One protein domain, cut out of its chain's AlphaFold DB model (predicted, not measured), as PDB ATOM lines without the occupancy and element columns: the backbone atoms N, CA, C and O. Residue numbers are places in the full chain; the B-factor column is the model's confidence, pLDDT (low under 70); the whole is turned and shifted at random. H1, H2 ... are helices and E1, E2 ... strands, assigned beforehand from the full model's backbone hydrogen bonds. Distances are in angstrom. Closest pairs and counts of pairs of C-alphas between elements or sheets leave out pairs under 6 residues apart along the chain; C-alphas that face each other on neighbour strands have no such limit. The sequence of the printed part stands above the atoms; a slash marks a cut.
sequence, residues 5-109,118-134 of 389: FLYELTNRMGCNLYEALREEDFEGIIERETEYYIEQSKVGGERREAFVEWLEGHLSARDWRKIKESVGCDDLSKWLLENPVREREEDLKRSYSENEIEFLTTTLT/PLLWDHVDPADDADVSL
ATOM      1  N   PHE A   5      37.596  -4.360  45.060       93.94
ATOM      2  CA  PHE A   5      38.348  -3.962  46.246       93.94
ATOM      3  C   PHE A   5      37.459  -3.266  47.276       93.94
ATOM      4  O   PHE A   5      36.581  -2.490  46.906       93.94
ATOM      5  N   LEU A   6      37.711  -3.526  48.561       94.56
ATOM      6  CA  LEU A   6      37.179  -2.746  49.679       94.56
ATOM      7  C   LEU A   6      38.170  -1.628  50.000       94.56
ATOM      8  O   LEU A   6      39.242  -1.904  50.543       94.56
ATOM      9  N   TYR A   7      37.835  -0.391  49.644       95.12
ATOM     10  CA  TYR A   7      38.712   0.765  49.840       95.12
ATOM     11  C   TYR A   7      38.534   1.356  51.237       95.12
ATOM     12  O   TYR A   7      37.414   1.662  51.625       95.12
ATOM     13  N   GLU A   8      39.624   1.599  51.967       93.81
ATOM     14  CA  GLU A   8      39.562   2.246  53.290       93.81
ATOM     15  C   GLU A   8      39.076   3.703  53.184       93.81
ATOM     16  O   GLU A   8      38.367   4.193  54.057       93.81
ATOM     17  N   LEU A   9      39.414   4.392  52.083       91.75
ATOM     18  CA  LEU A   9      39.053   5.799  51.862       91.75
ATOM     19  C   LEU A   9      37.538   6.034  51.850       91.75
ATOM     20  O   LEU A   9      37.085   7.075  52.325       91.75
ATOM     21  N   THR A  10      36.776   5.075  51.323       91.69
ATOM     22  CA  THR A  10      35.317   5.178  51.167       91.69
ATOM     23  C   THR A  10      34.553   4.138  51.986       91.69
ATOM     24  O   THR A  10      33.338   4.249  52.132       91.69
ATOM     25  N   ASN A  11      35.249   3.133  52.528       90.81
ATOM     26  CA  ASN A  11      34.697   1.948  53.187       90.81
ATOM     27  C   ASN A  11      33.658   1.198  52.325       90.81
ATOM     28  O   ASN A  11      32.655   0.679  52.823       90.81
ATOM     29  N   ARG A  12      33.861   1.177  51.001       92.38
ATOM     30  CA  ARG A  12      32.944   0.563  50.027       92.38
ATOM     31  C   ARG A  12      33.674  -0.353  49.054       92.38
ATOM     32  O   ARG A  12      34.871  -0.216  48.807       92.38
ATOM     33  N   MET A  13      32.915  -1.305  48.513       92.06
ATOM     34  CA  MET A  13      33.377  -2.234  47.483       92.06
ATOM     35  C   MET A  13      33.194  -1.633  46.087       92.06
ATOM     36  O   MET A  13      32.073  -1.255  45.750       92.06
ATOM     37  N   GLY A  14      34.237  -1.657  45.259       91.25
ATOM     38  CA  GLY A  14      34.194  -1.266  43.841       91.25
ATOM     39  C   GLY A  14      35.267  -1.987  43.023       91.25
ATOM     40  O   GLY A  14      36.237  -2.480  43.597       91.25
ATOM     41  N   CYS A  15      35.102  -2.111  41.703       88.50
ATOM     42  CA  CYS A  15      36.163  -2.636  40.828       88.50
ATOM     43  C   CYS A  15      37.367  -1.677  40.758       88.50
ATOM     44  O   CYS A  15      38.514  -2.117  40.656       88.50
ATOM     45  N   ASN A  16      37.091  -0.381  40.889       90.00
ATOM     46  CA  ASN A  16      38.034   0.723  41.047       90.00
ATOM     47  C   ASN A  16      37.529   1.665  42.163       90.00
ATOM     48  O   ASN A  16      36.425   1.488  42.694       90.00
ATOM     49  N   LEU A  17      38.335   2.662  42.526       91.50
ATOM     50  CA  LEU A  17      37.992   3.638  43.556       91.50
ATOM     51  C   LEU A  17      36.774   4.469  43.148       91.50
ATOM     52  O   LEU A  17      35.958   4.763  44.016       91.50
ATOM     53  N   TYR A  18      36.617   4.785  41.857       90.31
ATOM     54  CA  TYR A  18      35.501   5.580  41.336       90.31
ATOM     55  C   TYR A  18      34.146   4.932  41.646       90.31
ATOM     56  O   TYR A  18      33.249   5.572  42.187       90.31
ATOM     57  N   GLU A  19      34.010   3.629  41.402       91.06
ATOM     58  CA  GLU A  19      32.807   2.860  41.746       91.06
ATOM     59  C   GLU A  19      32.563   2.752  43.259       91.06
ATOM     60  O   GLU A  19      31.439   2.494  43.698       91.06
ATOM     61  N   ALA A  20      33.615   2.913  44.061       92.62
ATOM     62  CA  ALA A  20      33.540   2.880  45.512       92.62
ATOM     63  C   ALA A  20      33.247   4.260  46.131       92.62
ATOM     64  O   ALA A  20      33.091   4.328  47.352       92.62
ATOM     65  N   LEU A  21      33.164   5.336  45.341       88.06
ATOM     66  CA  LEU A  21      32.854   6.684  45.825       88.06
ATOM     67  C   LEU A  21      31.420   6.796  46.353       88.06
ATOM     68  O   LEU A  21      30.508   6.065  45.953       88.06
ATOM     69  N   ARG A  22      31.220   7.720  47.292       84.38
ATOM     70  CA  ARG A  22      29.914   8.090  47.840       84.38
ATOM     71  C   ARG A  22      29.379   9.330  47.152       84.38
ATOM     72  O   ARG A  22      30.143  10.080  46.563       84.38
ATOM     73  N   GLU A  23      28.069   9.524  47.233       82.00
ATOM     74  CA  GLU A  23      27.395  10.676  46.629       82.00
ATOM     75  C   GLU A  23      27.988  11.991  47.154       82.00
ATOM     76  O   GLU A  23      28.316  12.869  46.364       82.00
ATOM     77  N   GLU A  24      28.308  12.045  48.449       82.25
ATOM     78  CA  GLU A  24      28.924  13.208  49.092       82.25
ATOM     79  C   GLU A  24      30.330  13.521  48.545       82.25
ATOM     80  O   GLU A  24      30.777  14.667  48.580       82.25
ATOM     81  N   ASP A  25      31.049  12.516  48.028       82.69
ATOM     82  CA  ASP A  25      32.361  12.726  47.407       82.69
ATOM     83  C   ASP A  25      32.213  13.451  46.049       82.69
ATOM     84  O   ASP A  25      33.070  14.257  45.689       82.69
ATOM     85  N   PHE A  26      31.113  13.216  45.316       82.50
ATOM     86  CA  PHE A  26      30.778  13.953  44.088       82.50
ATOM     87  C   PHE A  26      30.245  15.355  44.399       82.50
ATOM     88  O   PHE A  26      30.647  16.317  43.743       82.50
ATOM     89  N   GLU A  27      29.384  15.480  45.414       82.12
ATOM     90  CA  GLU A  27      28.874  16.772  45.890       82.12
ATOM     91  C   GLU A  27      30.023  17.705  46.291       82.12
ATOM     92  O   GLU A  27      30.054  18.852  45.858       82.12
ATOM     93  N   GLY A  28      31.030  17.202  47.013       80.31
ATOM     94  CA  GLY A  28      32.179  18.013  47.425       80.31
ATOM     95  C   GLY A  28      33.013  18.570  46.260       80.31
ATOM     96  O   GLY A  28      33.604  19.644  46.378       80.31
ATOM     97  N   ILE A  29      33.064  17.880  45.116       79.25
ATOM     98  CA  ILE A  29      33.685  18.434  43.901       79.25
ATOM     99  C   ILE A  29      32.793  19.480  43.266       79.25
ATOM    100  O   ILE A  29      33.291  20.544  42.917       79.25
ATOM    101  N   ILE A  30      31.496  19.205  43.144       82.56
ATOM    102  CA  ILE A  30      30.526  20.174  42.626       82.56
ATOM    103  C   ILE A  30      30.606  21.480  43.422       82.56
ATOM    104  O   ILE A  30      30.688  22.550  42.823       82.56
ATOM    105  N   GLU A  31      30.655  21.405  44.750       83.75
ATOM    106  CA  GLU A  31      30.816  22.565  45.627       83.75
ATOM    107  C   GLU A  31      32.123  23.315  45.346       83.75
ATOM    108  O   GLU A  31      32.101  24.518  45.092       83.75
ATOM    109  N   ARG A  32      33.260  22.609  45.309       81.69
ATOM    110  CA  ARG A  32      34.576  23.212  45.040       81.69
ATOM    111  C   ARG A  32      34.647  23.895  43.673       81.69
ATOM    112  O   ARG A  32      35.228  24.971  43.544       81.69
ATOM    113  N   GLU A  33      34.068  23.279  42.653       82.12
ATOM    114  CA  GLU A  33      34.035  23.823  41.297       82.12
ATOM    115  C   GLU A  33      33.087  25.019  41.210       82.12
ATOM    116  O   GLU A  33      33.421  26.037  40.606       82.12
ATOM    117  N   THR A  34      31.944  24.954  41.897       84.62
ATOM    118  CA  THR A  34      31.029  26.094  42.048       84.62
ATOM    119  C   THR A  34      31.760  27.287  42.667       84.62
ATOM    120  O   THR A  34      31.705  28.395  42.132       84.62
ATOM    121  N   GLU A  35      32.505  27.071  43.754       86.56
ATOM    122  CA  GLU A  35      33.326  28.105  44.390       86.56
ATOM    123  C   GLU A  35      34.403  28.656  43.446       86.56
ATOM    124  O   GLU A  35      34.587  29.875  43.371       86.56
ATOM    125  N   TYR A  36      35.071  27.790  42.673       84.94
ATOM    126  CA  TYR A  36      36.036  28.206  41.654       84.94
ATOM    127  C   TYR A  36      35.394  29.125  40.606       84.94
ATOM    128  O   TYR A  36      35.917  30.212  40.354       84.94
ATOM    129  N   TYR A  37      34.244  28.756  40.032       85.06
ATOM    130  CA  TYR A  37      33.547  29.604  39.059       85.06
ATOM    131  C   TYR A  37      33.110  30.935  39.669       85.06
ATOM    132  O   TYR A  37      33.278  31.977  39.032       85.06
ATOM    133  N   ILE A  38      32.604  30.942  40.906       88.94
ATOM    134  CA  ILE A  38      32.231  32.180  41.606       88.94
ATOM    135  C   ILE A  38      33.448  33.097  41.785       88.94
ATOM    136  O   ILE A  38      33.342  34.309  41.562       88.94
ATOM    137  N   GLU A  39      34.599  32.545  42.173       89.62
ATOM    138  CA  GLU A  39      35.823  33.320  42.372       89.62
ATOM    139  C   GLU A  39      36.375  33.847  41.045       89.62
ATOM    140  O   GLU A  39      36.633  35.044  40.912       89.62
ATOM    141  N   GLN A  40      36.485  32.985  40.032       88.44
ATOM    142  CA  GLN A  40      37.050  33.343  38.728       88.44
ATOM    143  C   GLN A  40      36.145  34.245  37.888       88.44
ATOM    144  O   GLN A  40      36.612  34.852  36.928       88.44
ATOM    145  N   SER A  41      34.865  34.364  38.239       91.19
ATOM    146  CA  SER A  41      33.935  35.292  37.580       91.19
ATOM    147  C   SER A  41      34.027  36.723  38.120       91.19
ATOM    148  O   SER A  41      33.367  37.626  37.595       91.19
ATOM    149  N   LYS A  42      34.820  36.970  39.173       93.75
ATOM    150  CA  LYS A  42      35.094  38.327  39.670       93.75
ATOM    151  C   LYS A  42      35.887  39.139  38.643       93.75
ATOM    152  O   LYS A  42      36.534  38.596  37.753       93.75
ATOM    153  N   VAL A  43      35.855  40.464  38.781       92.81
ATOM    154  CA  VAL A  43      36.694  41.361  37.972       92.81
ATOM    155  C   VAL A  43      38.166  40.977  38.138       92.81
ATOM    156  O   VAL A  43      38.661  40.879  39.259       92.81
ATOM    157  N   GLY A  44      38.848  40.766  37.011       88.38
ATOM    158  CA  GLY A  44      40.235  40.295  36.972       88.38
ATOM    159  C   GLY A  44      40.411  38.778  37.106       88.38
ATOM    160  O   GLY A  44      41.541  38.312  37.003       88.38
ATOM    161  N   GLY A  45      39.333  38.016  37.313       88.56
ATOM    162  CA  GLY A  45      39.353  36.556  37.280       88.56
ATOM    163  C   GLY A  45      39.323  36.004  35.851       88.56
ATOM    164  O   GLY A  45      38.855  36.659  34.919       88.56
ATOM    165  N   GLU A  46      39.813  34.777  35.676       87.94
ATOM    166  CA  GLU A  46      39.997  34.156  34.353       87.94
ATOM    167  C   GLU A  46      38.678  33.881  33.621       87.94
ATOM    168  O   GLU A  46      38.633  33.839  32.395       87.94
ATOM    169  N   ARG A  47      37.581  33.711  34.367       87.69
ATOM    170  CA  ARG A  47      36.245  33.429  33.824       87.69
ATOM    171  C   ARG A  47      35.396  34.686  33.670       87.69
ATOM    172  O   ARG A  47      34.215  34.580  33.348       87.69
ATOM    173  N   ARG A  48      35.973  35.877  33.870       94.19
ATOM    174  CA  ARG A  48      35.225  37.137  33.804       94.19
ATOM    175  C   ARG A  48      34.576  37.366  32.443       94.19
ATOM    176  O   ARG A  48      33.424  37.776  32.394       94.19
ATOM    177  N   GLU A  49      35.305  37.111  31.363       93.56
ATOM    178  CA  GLU A  49      34.802  37.302  30.000       93.56
ATOM    179  C   GLU A  49      33.612  36.382  29.714       93.56
ATOM    180  O   GLU A  49      32.530  36.872  29.403       93.56
ATOM    181  N   ALA A  50      33.766  35.081  29.976       91.50
ATOM    182  CA  ALA A  50      32.694  34.096  29.834       91.50
ATOM    183  C   ALA A  50      31.460  34.433  30.694       91.50
ATOM    184  O   ALA A  50      30.326  34.325  30.231       91.50
ATOM    185  N   PHE A  51      31.661  34.914  31.925       93.69
ATOM    186  CA  PHE A  51      30.564  35.379  32.773       93.69
ATOM    187  C   PHE A  51      29.825  36.583  32.165       93.69
ATOM    188  O   PHE A  51      28.597  36.634  32.200       93.69
ATOM    189  N   VAL A  52      30.540  37.555  31.589       94.12
ATOM    190  CA  VAL A  52      29.925  38.726  30.943       94.12
ATOM    191  C   VAL A  52      29.157  38.332  29.680       94.12
ATOM    192  O   VAL A  52      28.038  38.808  29.486       94.12
ATOM    193  N   GLU A  53      29.703  37.432  28.865       94.25
ATOM    194  CA  GLU A  53      28.995  36.859  27.714       94.25
ATOM    195  C   GLU A  53      27.722  36.121  28.152       94.25
ATOM    196  O   GLU A  53      26.648  36.312  27.573       94.25
ATOM    197  N   TRP A  54      27.810  35.334  29.230       94.19
ATOM    198  CA  TRP A  54      26.657  34.658  29.815       94.19
ATOM    199  C   TRP A  54      25.584  35.658  30.256       94.19
ATOM    200  O   TRP A  54      24.411  35.461  29.936       94.19
ATOM    201  N   LEU A  55      25.967  36.756  30.921       92.88
ATOM    202  CA  LEU A  55      25.042  37.821  31.322       92.88
ATOM    203  C   LEU A  55      24.336  38.460  30.123       92.88
ATOM    204  O   LEU A  55      23.137  38.723  30.208       92.88
ATOM    205  N   GLU A  56      25.050  38.712  29.025       91.06
ATOM    206  CA  GLU A  56      24.476  39.292  27.806       91.06
ATOM    207  C   GLU A  56      23.415  38.373  27.183       91.06
ATOM    208  O   GLU A  56      22.369  38.845  26.731       91.06
ATOM    209  N   GLY A  57      23.647  37.058  27.224       88.12
ATOM    210  CA  GLY A  57      22.700  36.051  26.742       88.12
ATOM    211  C   GLY A  57      21.539  35.738  27.695       88.12
ATOM    212  O   GLY A  57      20.445  35.416  27.230       88.12
ATOM    213  N   HIS A  58      21.750  35.824  29.014       88.19
ATOM    214  CA  HIS A  58      20.790  35.348  30.023       88.19
ATOM    215  C   HIS A  58      19.974  36.449  30.696       88.19
ATOM    216  O   HIS A  58      18.848  36.200  31.142       88.19
ATOM    217  N   LEU A  59      20.496  37.673  30.803       88.81
ATOM    218  CA  LEU A  59      19.732  38.758  31.406       88.81
ATOM    219  C   LEU A  59      18.581  39.186  30.495       88.81
ATOM    220  O   LEU A  59      18.708  39.332  29.282       88.81
ATOM    221  N   SER A  60      17.432  39.481  31.108       89.81
ATOM    222  CA  SER A  60      16.318  40.070  30.370       89.81
ATOM    223  C   SER A  60      16.732  41.419  29.769       89.81
ATOM    224  O   SER A  60      17.404  42.225  30.418       89.81
ATOM    225  N   ALA A  61      16.241  41.737  28.566       89.44
ATOM    226  CA  ALA A  61      16.517  43.024  27.914       89.44
ATOM    227  C   ALA A  61      16.155  44.240  28.793       89.44
ATOM    228  O   ALA A  61      16.745  45.315  28.668       89.44
ATOM    229  N   ARG A  62      15.178  44.080  29.697       90.81
ATOM    230  CA  ARG A  62      14.794  45.103  30.677       90.81
ATOM    231  C   ARG A  62      15.887  45.322  31.719       90.81
ATOM    232  O   ARG A  62      16.177  46.471  32.038       90.81
ATOM    233  N   ASP A  63      16.448  44.257  32.276       87.69
ATOM    234  CA  ASP A  63      17.453  44.369  33.332       87.69
ATOM    235  C   ASP A  63      18.817  44.771  32.776       87.69
ATOM    236  O   ASP A  63      19.464  45.635  33.363       87.69
ATOM    237  N   TRP A  64      19.182  44.274  31.590       89.44
ATOM    238  CA  TRP A  64      20.353  44.750  30.846       89.44
ATOM    239  C   TRP A  64      20.309  46.271  30.642       89.44
ATOM    240  O   TRP A  64      21.257  46.993  30.955       89.44
ATOM    241  N   ARG A  65      19.152  46.793  30.206       87.94
ATOM    242  CA  ARG A  65      18.949  48.235  30.014       87.94
ATOM    243  C   ARG A  65      19.051  49.028  31.317       87.94
ATOM    244  O   ARG A  65      19.706  50.060  31.322       87.94
ATOM    245  N   LYS A  66      18.458  48.550  32.418       88.12
ATOM    246  CA  LYS A  66      18.562  49.224  33.728       88.12
ATOM    247  C   LYS A  66      20.011  49.353  34.196       88.12
ATOM    248  O   LYS A  66      20.388  50.398  34.719       88.12
ATOM    249  N   ILE A  67      20.822  48.307  34.012       87.25
ATOM    250  CA  ILE A  67      22.242  48.354  34.375       87.25
ATOM    251  C   ILE A  67      22.944  49.392  33.492       87.25
ATOM    252  O   ILE A  67      23.570  50.307  34.021       87.25
ATOM    253  N   LYS A  68      22.734  49.337  32.169       89.25
ATOM    254  CA  LYS A  68      23.305  50.301  31.214       89.25
ATOM    255  C   LYS A  68      22.959  51.754  31.561       89.25
ATOM    256  O   LYS A  68      23.845  52.604  31.602       89.25
ATOM    257  N   GLU A  69      21.687  52.031  31.843       88.56
ATOM    258  CA  GLU A  69      21.177  53.362  32.197       88.56
ATOM    259  C   GLU A  69      21.722  53.864  33.541       88.56
ATOM    260  O   GLU A  69      22.008  55.051  33.674       88.56
ATOM    261  N   SER A  70      21.894  52.981  34.529       85.69
ATOM    262  CA  SER A  70      22.403  53.372  35.854       85.69
ATOM    263  C   SER A  70      23.901  53.687  35.867       85.69
ATOM    264  O   SER A  70      24.351  54.485  36.689       85.69
ATOM    265  N   VAL A  71      24.667  53.081  34.959       87.19
ATOM    266  CA  VAL A  71      26.110  53.307  34.812       87.19
ATOM    267  C   VAL A  71      26.412  54.427  33.809       87.19
ATOM    268  O   VAL A  71      27.400  55.140  33.973       87.19
ATOM    269  N   GLY A  72      25.565  54.611  32.791       83.81
ATOM    270  CA  GLY A  72      25.742  55.642  31.765       83.81
ATOM    271  C   GLY A  72      26.869  55.328  30.777       83.81
ATOM    272  O   GLY A  72      27.680  56.201  30.479       83.81
ATOM    273  N   CYS A  73      26.941  54.086  30.287       85.00
ATOM    274  CA  CYS A  73      27.957  53.636  29.328       85.00
ATOM    275  C   CYS A  73      27.373  53.333  27.934       85.00
ATOM    276  O   CYS A  73      26.212  52.937  27.801       85.00
ATOM    277  N   ASP A  74      28.200  53.476  26.894       83.31
ATOM    278  CA  ASP A  74      27.827  53.148  25.510       83.31
ATOM    279  C   ASP A  74      27.885  51.635  25.237       83.31
ATOM    280  O   ASP A  74      26.995  51.091  24.575       83.31
ATOM    281  N   ASP A  75      28.877  50.956  25.818       90.94
ATOM    282  CA  ASP A  75      29.111  49.512  25.733       90.94
ATOM    283  C   ASP A  75      29.140  48.909  27.146       90.94
ATOM    284  O   ASP A  75      30.078  49.130  27.917       90.94
ATOM    285  N   LEU A  76      28.070  48.187  27.493       90.62
ATOM    286  CA  LEU A  76      27.907  47.614  28.824       90.62
ATOM    287  C   LEU A  76      28.781  46.369  29.022       90.62
ATOM    288  O   LEU A  76      29.344  46.219  30.103       90.62
ATOM    289  N   SER A  77      28.940  45.516  28.006       92.69
ATOM    290  CA  SER A  77      29.746  44.292  28.108       92.69
ATOM    291  C   SER A  77      31.204  44.651  28.388       92.69
ATOM    292  O   SER A  77      31.781  44.177  29.366       92.69
ATOM    293  N   LYS A  78      31.766  45.610  27.637       93.94
ATOM    294  CA  LYS A  78      33.121  46.111  27.904       93.94
ATOM    295  C   LYS A  78      33.260  46.701  29.308       93.94
ATOM    296  O   LYS A  78      34.251  46.448  29.985       93.94
ATOM    297  N   TRP A  79      32.276  47.479  29.758       93.81
ATOM    298  CA  TRP A  79      32.314  48.070  31.094       93.81
ATOM    299  C   TRP A  79      32.283  47.006  32.203       93.81
ATOM    300  O   TRP A  79      33.007  47.131  33.193       93.81
ATOM    301  N   LEU A  80      31.489  45.944  32.024       93.38
ATOM    302  CA  LEU A  80      31.366  44.837  32.973       93.38
ATOM    303  C   LEU A  80      32.630  43.979  33.060       93.38
ATOM    304  O   LEU A  80      32.883  43.409  34.117       93.38
ATOM    305  N   LEU A  81      33.473  43.916  32.029       94.56
ATOM    306  CA  LEU A  81      34.777  43.244  32.147       94.56
ATOM    307  C   LEU A  81      35.652  43.876  33.240       94.56
ATOM    308  O   LEU A  81      36.409  43.180  33.914       94.56
ATOM    309  N   GLU A  82      35.506  45.183  33.451       93.94
ATOM    310  CA  GLU A  82      36.341  45.970  34.359       93.94
ATOM    311  C   GLU A  82      35.640  46.321  35.680       93.94
ATOM    312  O   GLU A  82      36.286  46.804  36.609       93.94
ATOM    313  N   ASN A  83      34.323  46.112  35.785       93.06
ATOM    314  CA  ASN A  83      33.536  46.592  36.919       93.06
ATOM    315  C   ASN A  83      32.447  45.601  37.354       93.06
ATOM    316  O   ASN A  83      31.823  44.960  36.507       93.06
ATOM    317  N   PRO A  84      32.166  45.519  38.668       90.75
ATOM    318  CA  PRO A  84      31.158  44.620  39.213       90.75
ATOM    319  C   PRO A  84      29.717  45.081  38.937       90.75
ATOM    320  O   PRO A  84      29.427  46.283  38.910       90.75
ATOM    321  N   VAL A  85      28.772  44.137  38.834       87.31
ATOM    322  CA  VAL A  85      27.330  44.458  38.842       87.31
ATOM    323  C   VAL A  85      26.898  44.860  40.257       87.31
ATOM    324  O   VAL A  85      26.825  44.040  41.173       87.31
ATOM    325  N   ARG A  86      26.556  46.136  40.451       83.62
ATOM    326  CA  ARG A  86      26.150  46.649  41.769       83.62
ATOM    327  C   ARG A  86      24.993  45.849  42.371       83.62
ATOM    328  O   ARG A  86      23.993  45.601  41.703       83.62
ATOM    329  N   GLU A  87      25.151  45.487  43.645       83.50
ATOM    330  CA  GLU A  87      24.128  44.887  44.522       83.50
ATOM    331  C   GLU A  87      23.576  43.515  44.091       83.50
ATOM    332  O   GLU A  87      22.771  42.943  44.816       83.50
ATOM    333  N   ARG A  88      23.990  42.973  42.937       85.69
ATOM    334  CA  ARG A  88      23.439  41.727  42.371       85.69
ATOM    335  C   ARG A  88      24.487  40.739  41.871       85.69
ATOM    336  O   ARG A  88      24.124  39.632  41.485       85.69
ATOM    337  N   GLU A  89      25.760  41.127  41.817       89.44
ATOM    338  CA  GLU A  89      26.776  40.290  41.178       89.44
ATOM    339  C   GLU A  89      26.970  38.939  41.859       89.44
ATOM    340  O   GLU A  89      27.132  37.949  41.161       89.44
ATOM    341  N   GLU A  90      26.919  38.868  43.190       90.00
ATOM    342  CA  GLU A  90      27.079  37.588  43.894       90.00
ATOM    343  C   GLU A  90      25.988  36.577  43.516       90.00
ATOM    344  O   GLU A  90      26.302  35.430  43.202       90.00
ATOM    345  N   ASP A  91      24.727  37.011  43.443       90.88
ATOM    346  CA  ASP A  91      23.615  36.147  43.028       90.88
ATOM    347  C   ASP A  91      23.761  35.711  41.564       90.88
ATOM    348  O   ASP A  91      23.556  34.546  41.233       90.88
ATOM    349  N   LEU A  92      24.157  36.633  40.680       90.94
ATOM    350  CA  LEU A  92      24.348  36.339  39.258       90.94
ATOM    351  C   LEU A  92      25.518  35.384  39.019       90.94
ATOM    352  O   LEU A  92      25.397  34.483  38.193       90.94
ATOM    353  N   LYS A  93      26.628  35.546  39.747       92.44
ATOM    354  CA  LYS A  93      27.765  34.620  39.699       92.44
ATOM    355  C   LYS A  93      27.374  33.239  40.204       92.44
ATOM    356  O   LYS A  93      27.777  32.261  39.590       92.44
ATOM    357  N   ARG A  94      26.573  33.156  41.273       91.94
ATOM    358  CA  ARG A  94      26.045  31.882  41.773       91.94
ATOM    359  C   ARG A  94      25.187  31.191  40.714       91.94
ATOM    360  O   ARG A  94      25.460  30.045  40.382       91.94
ATOM    361  N   SER A  95      24.223  31.895  40.121       91.00
ATOM    362  CA  SER A  95      23.401  31.328  39.042       91.00
ATOM    363  C   SER A  95      24.225  30.938  37.814       91.00
ATOM    364  O   SER A  95      23.950  29.914  37.200       91.00
ATOM    365  N   TYR A  96      25.240  31.721  37.447       90.31
ATOM    366  CA  TYR A  96      26.176  31.347  36.387       90.31
ATOM    367  C   TYR A  96      26.918  30.053  36.734       90.31
ATOM    368  O   TYR A  96      26.875  29.111  35.952       90.31
ATOM    369  N   SER A  97      27.525  29.972  37.922       87.31
ATOM    370  CA  SER A  97      28.237  28.770  38.360       87.31
ATOM    371  C   SER A  97      27.326  27.546  38.421       87.31
ATOM    372  O   SER A  97      27.718  26.488  37.956       87.31
ATOM    373  N   GLU A  98      26.096  27.684  38.921       88.19
ATOM    374  CA  GLU A  98      25.125  26.588  38.970       88.19
ATOM    375  C   GLU A  98      24.778  26.095  37.560       88.19
ATOM    376  O   GLU A  98      24.777  24.890  37.338       88.19
ATOM    377  N   ASN A  99      24.568  26.998  36.592       84.88
ATOM    378  CA  ASN A  99      24.282  26.625  35.202       84.88
ATOM    379  C   ASN A  99      25.484  25.989  34.494       84.88
ATOM    380  O   ASN A  99      25.310  25.030  33.747       84.88
ATOM    381  N   GLU A 100      26.696  26.503  34.716       83.50
ATOM    382  CA  GLU A 100      27.915  25.897  34.170       83.50
ATOM    383  C   GLU A 100      28.104  24.493  34.744       83.50
ATOM    384  O   GLU A 100      28.285  23.536  33.998       83.50
ATOM    385  N   ILE A 101      27.976  24.324  36.061       80.06
ATOM    386  CA  ILE A 101      28.090  23.011  36.699       80.06
ATOM    387  C   ILE A 101      26.962  22.078  36.256       80.06
ATOM    388  O   ILE A 101      27.223  20.911  35.962       80.06
ATOM    389  N   GLU A 102      25.725  22.562  36.148       77.88
ATOM    390  CA  GLU A 102      24.606  21.790  35.609       77.88
ATOM    391  C   GLU A 102      24.914  21.340  34.180       77.88
ATOM    392  O   GLU A 102      24.778  20.161  33.878       77.88
ATOM    393  N   PHE A 103      25.418  22.210  33.307       73.81
ATOM    394  CA  PHE A 103      25.830  21.835  31.953       73.81
ATOM    395  C   PHE A 103      26.940  20.767  31.961       73.81
ATOM    396  O   PHE A 103      26.839  19.744  31.272       73.81
ATOM    397  N   LEU A 104      27.967  20.952  32.795       68.56
ATOM    398  CA  LEU A 104      29.091  20.022  32.938       68.56
ATOM    399  C   LEU A 104      28.666  18.653  33.507       68.56
ATOM    400  O   LEU A 104      29.333  17.654  33.234       68.56
ATOM    401  N   THR A 105      27.565  18.584  34.269       65.38
ATOM    402  CA  THR A 105      27.092  17.369  34.962       65.38
ATOM    403  C   THR A 105      25.872  16.688  34.316       65.38
ATOM    404  O   THR A 105      25.779  15.461  34.354       65.38
ATOM    405  N   THR A 106      24.944  17.428  33.695       55.69
ATOM    406  CA  THR A 106      23.633  16.924  33.213       55.69
ATOM    407  C   THR A 106      23.597  16.475  31.759       55.69
ATOM    408  O   THR A 106      22.667  15.760  31.376       55.69
ATOM    409  N   THR A 107      24.618  16.763  30.946       50.78
ATOM    410  CA  THR A 107      24.690  16.302  29.541       50.78
ATOM    411  C   THR A 107      24.857  14.765  29.407       50.78
ATOM    412  O   THR A 107      25.181  14.244  28.343       50.78
ATOM    413  N   LEU A 108      24.610  14.003  30.483       47.25
ATOM    414  CA  LEU A 108      24.837  12.567  30.615       47.25
ATOM    415  C   LEU A 108      23.732  11.841  31.390       47.25
ATOM    416  O   LEU A 108      23.925  11.359  32.506       47.25
ATOM    417  N   THR A 109      22.587  11.613  30.753       38.53
ATOM    418  CA  THR A 109      21.775  10.438  31.106       38.53
ATOM    419  C   THR A 109      21.634   9.505  29.901       38.53
ATOM    420  O   THR A 109      20.790   9.709  29.040       38.53
ATOM    421  N   PRO A 118      31.485  13.454  30.981       50.91
ATOM    422  CA  PRO A 118      31.220  14.787  31.518       50.91
ATOM    423  C   PRO A 118      32.501  15.623  31.521       50.91
ATOM    424  O   PRO A 118      33.482  15.180  32.099       50.91
ATOM    425  N   LEU A 119      32.486  16.856  31.012       55.88
ATOM    426  CA  LEU A 119      33.658  17.756  30.971       55.88
ATOM    427  C   LEU A 119      34.362  17.944  32.332       55.88
ATOM    428  O   LEU A 119      35.569  18.159  32.376       55.88
ATOM    429  N   LEU A 120      33.626  17.838  33.444       61.41
ATOM    430  CA  LEU A 120      34.201  17.885  34.794       61.41
ATOM    431  C   LEU A 120      35.001  16.619  35.154       61.41
ATOM    432  O   LEU A 120      35.955  16.656  35.926       61.41
ATOM    433  N   TRP A 121      34.601  15.496  34.571       67.38
ATOM    434  CA  TRP A 121      35.108  14.154  34.823       67.38
ATOM    435  C   TRP A 121      36.001  13.636  33.670       67.38
ATOM    436  O   TRP A 121      36.686  12.638  33.851       67.38
ATOM    437  N   ASP A 122      36.059  14.328  32.522       63.06
ATOM    438  CA  ASP A 122      36.879  14.023  31.329       63.06
ATOM    439  C   ASP A 122      38.380  13.951  31.631       63.06
ATOM    440  O   ASP A 122      39.149  13.310  30.911       63.06
ATOM    441  N   HIS A 123      38.802  14.643  32.686       66.50
ATOM    442  CA  HIS A 123      40.192  14.711  33.121       66.50
ATOM    443  C   HIS A 123      40.556  13.655  34.165       66.50
ATOM    444  O   HIS A 123      41.710  13.617  34.576       66.50
ATOM    445  N   VAL A 124      39.594  12.830  34.588       75.50
ATOM    446  CA  VAL A 124      39.807  11.727  35.523       75.50
ATOM    447  C   VAL A 124      39.608  10.420  34.773       75.50
ATOM    448  O   VAL A 124      38.514  10.153  34.285       75.50
ATOM    449  N   ASP A 125      40.630   9.573  34.715       83.38
ATOM    450  CA  ASP A 125      40.481   8.188  34.275       83.38
ATOM    451  C   ASP A 125      39.771   7.382  35.380       83.38
ATOM    452  O   ASP A 125      40.390   7.074  36.405       83.38
ATOM    453  N   PRO A 126      38.490   6.980  35.212       83.25
ATOM    454  CA  PRO A 126      37.754   6.267  36.256       83.25
ATOM    455  C   PRO A 126      38.352   4.889  36.570       83.25
ATOM    456  O   PRO A 126      38.054   4.313  37.616       83.25
ATOM    457  N   ALA A 127      39.182   4.342  35.673       84.62
ATOM    458  CA  ALA A 127      39.879   3.078  35.874       84.62
ATOM    459  C   ALA A 127      41.221   3.236  36.615       84.62
ATOM    460  O   ALA A 127      41.805   2.228  37.032       84.62
ATOM    461  N   ASP A 128      41.718   4.464  36.802       88.44
ATOM    462  CA  ASP A 128      42.951   4.743  37.532       88.44
ATOM    463  C   ASP A 128      42.652   5.249  38.947       88.44
ATOM    464  O   ASP A 128      42.426   6.433  39.179       88.44
ATOM    465  N   ASP A 129      42.722   4.345  39.928       93.25
ATOM    466  CA  ASP A 129      42.535   4.664  41.350       93.25
ATOM    467  C   ASP A 129      43.364   5.874  41.817       93.25
ATOM    468  O   ASP A 129      42.919   6.629  42.684       93.25
ATOM    469  N   ALA A 130      44.574   6.058  41.272       92.44
ATOM    470  CA  ALA A 130      45.415   7.189  41.644       92.44
ATOM    471  C   ALA A 130      44.834   8.509  41.132       92.44
ATOM    472  O   ALA A 130      44.753   9.474  41.893       92.44
ATOM    473  N   ASP A 131      44.396   8.527  39.877       88.44
ATOM    474  CA  ASP A 131      43.825   9.706  39.237       88.44
ATOM    475  C   ASP A 131      42.490  10.086  39.881       88.44
ATOM    476  O   ASP A 131      42.298  11.225  40.294       88.44
ATOM    477  N   VAL A 132      41.629   9.094  40.137       90.12
ATOM    478  CA  VAL A 132      40.384   9.276  40.895       90.12
ATOM    479  C   VAL A 132      40.665   9.874  42.272       90.12
ATOM    480  O   VAL A 132      40.009  10.829  42.679       90.12
ATOM    481  N   SER A 133      41.652   9.352  43.005       92.19
ATOM    482  CA  SER A 133      41.939   9.852  44.354       92.19
ATOM    483  C   SER A 133      42.418  11.308  44.377       92.19
ATOM    484  O   SER A 133      42.070  12.032  45.312       92.19
ATOM    485  N   LEU A 134      43.175  11.741  43.360       87.19
ATOM    486  CA  LEU A 134      43.645  13.119  43.219       87.19
ATOM    487  C   LEU A 134      42.530  14.034  42.700       87.19
ATOM    488  O   LEU A 134      42.292  15.086  43.290       87.19
TER     489      LEU A 134
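What this domain is: This is residues 5 to 109 and 118 to 134 of the 389 residues of an uncharacterized protein of Candidatus Manganitrophus noduliformans (UniProt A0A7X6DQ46). Picture a loose rod in which two long helices, H1 and H5, cross in the middle as an X, with three shorter helices, H2, H3 and H4, at one end. At the other end lie a small strand hairpin, E1 and E2, and the short helix H6, which touches no other helix. The printed part has 122 residues with six named helices and two named strands, in the order E1, E2, H1, H2, H3, H4, H5, H6; the class is mostly helix, and the one sheet, in the order E1 - E2, is antiparallel. The radius of gyration of the C-alphas is 19.1 A, and they span 63 by 28 by 21 A.

Where its parts are: Find C-alpha 5 at (38.348, -3.962, 46.246), where E1 begins; it is residues 5 to 7, 5.9 A long. E2 follows as residues 12 to 14, 6.6 A. Next, find C-alpha 23 at (27.395, 10.676, 46.629), from which H1, residues 23 to 40, runs 25.9 A. H2 is residues 48 to 58, 15.0 A; H3 is residues 61 to 71, 15.7 A; H4 is residues 76 to 82, 10.2 A. H5, residues 89 to 106, runs 24.9 A. Look last for H6, residues 129 to 134, 8.7 A, which ends at C-alpha 134 at (43.645, 13.119, 43.219).

How they stand to each other: Begin at E1 and E2, a hairpin whose directions stand at 141 degrees; N 5 and O 14 are 2.7 A apart and N 14 and O 5 are 3.0 A apart, within hydrogen-bond range. Move on to H1, which with residues 30 to 38 alone touches H5 at a steep tilt of 45 degrees, opposite ways; their closest C-alphas, of Thr 34 and Ser 97, are 5.3 A apart. H5, with residues 93 to 96 alone, only just touches H2, with 3 pairs of C-alphas within 8 A, the closest those of Phe 51 and Tyr 96, 7.0 A; the two are about perpendicular at 85 degrees. H2 touches H4 at a shallow tilt of 26 degrees, opposite ways, with the closest C-alphas, of Val 52 and Ser 77, 6.2 A apart. H3 is close to H4 but not clearly touching it, the closest C-alphas being those of Lys 68 and Leu 76, 5.8 A. Helix packing is only just mostly crossed, with 1 of 3 pairs at a shallow tilt. H6 is apart from H1 and from H5. In H2, H3, H5 and H6 every O i to N i+4 pair is within hydrogen-bond range; in H1 it is 13 of 14 and in H4 2 of 3.

The domain as a whole: Look for the two C-alphas farthest apart, those of Phe 5 and Gly 72, at 62.6 A. Residues 110 to 117 are not printed, and C-alphas 109 and 118 are 10.4 A apart across this cut, which lies in the link from H5 to H6. Of the links that are printed whole, none is long. The mean pLDDT of the printed part is 85.4, and it is under 70 at residues 104 to 109 and 118 to 123.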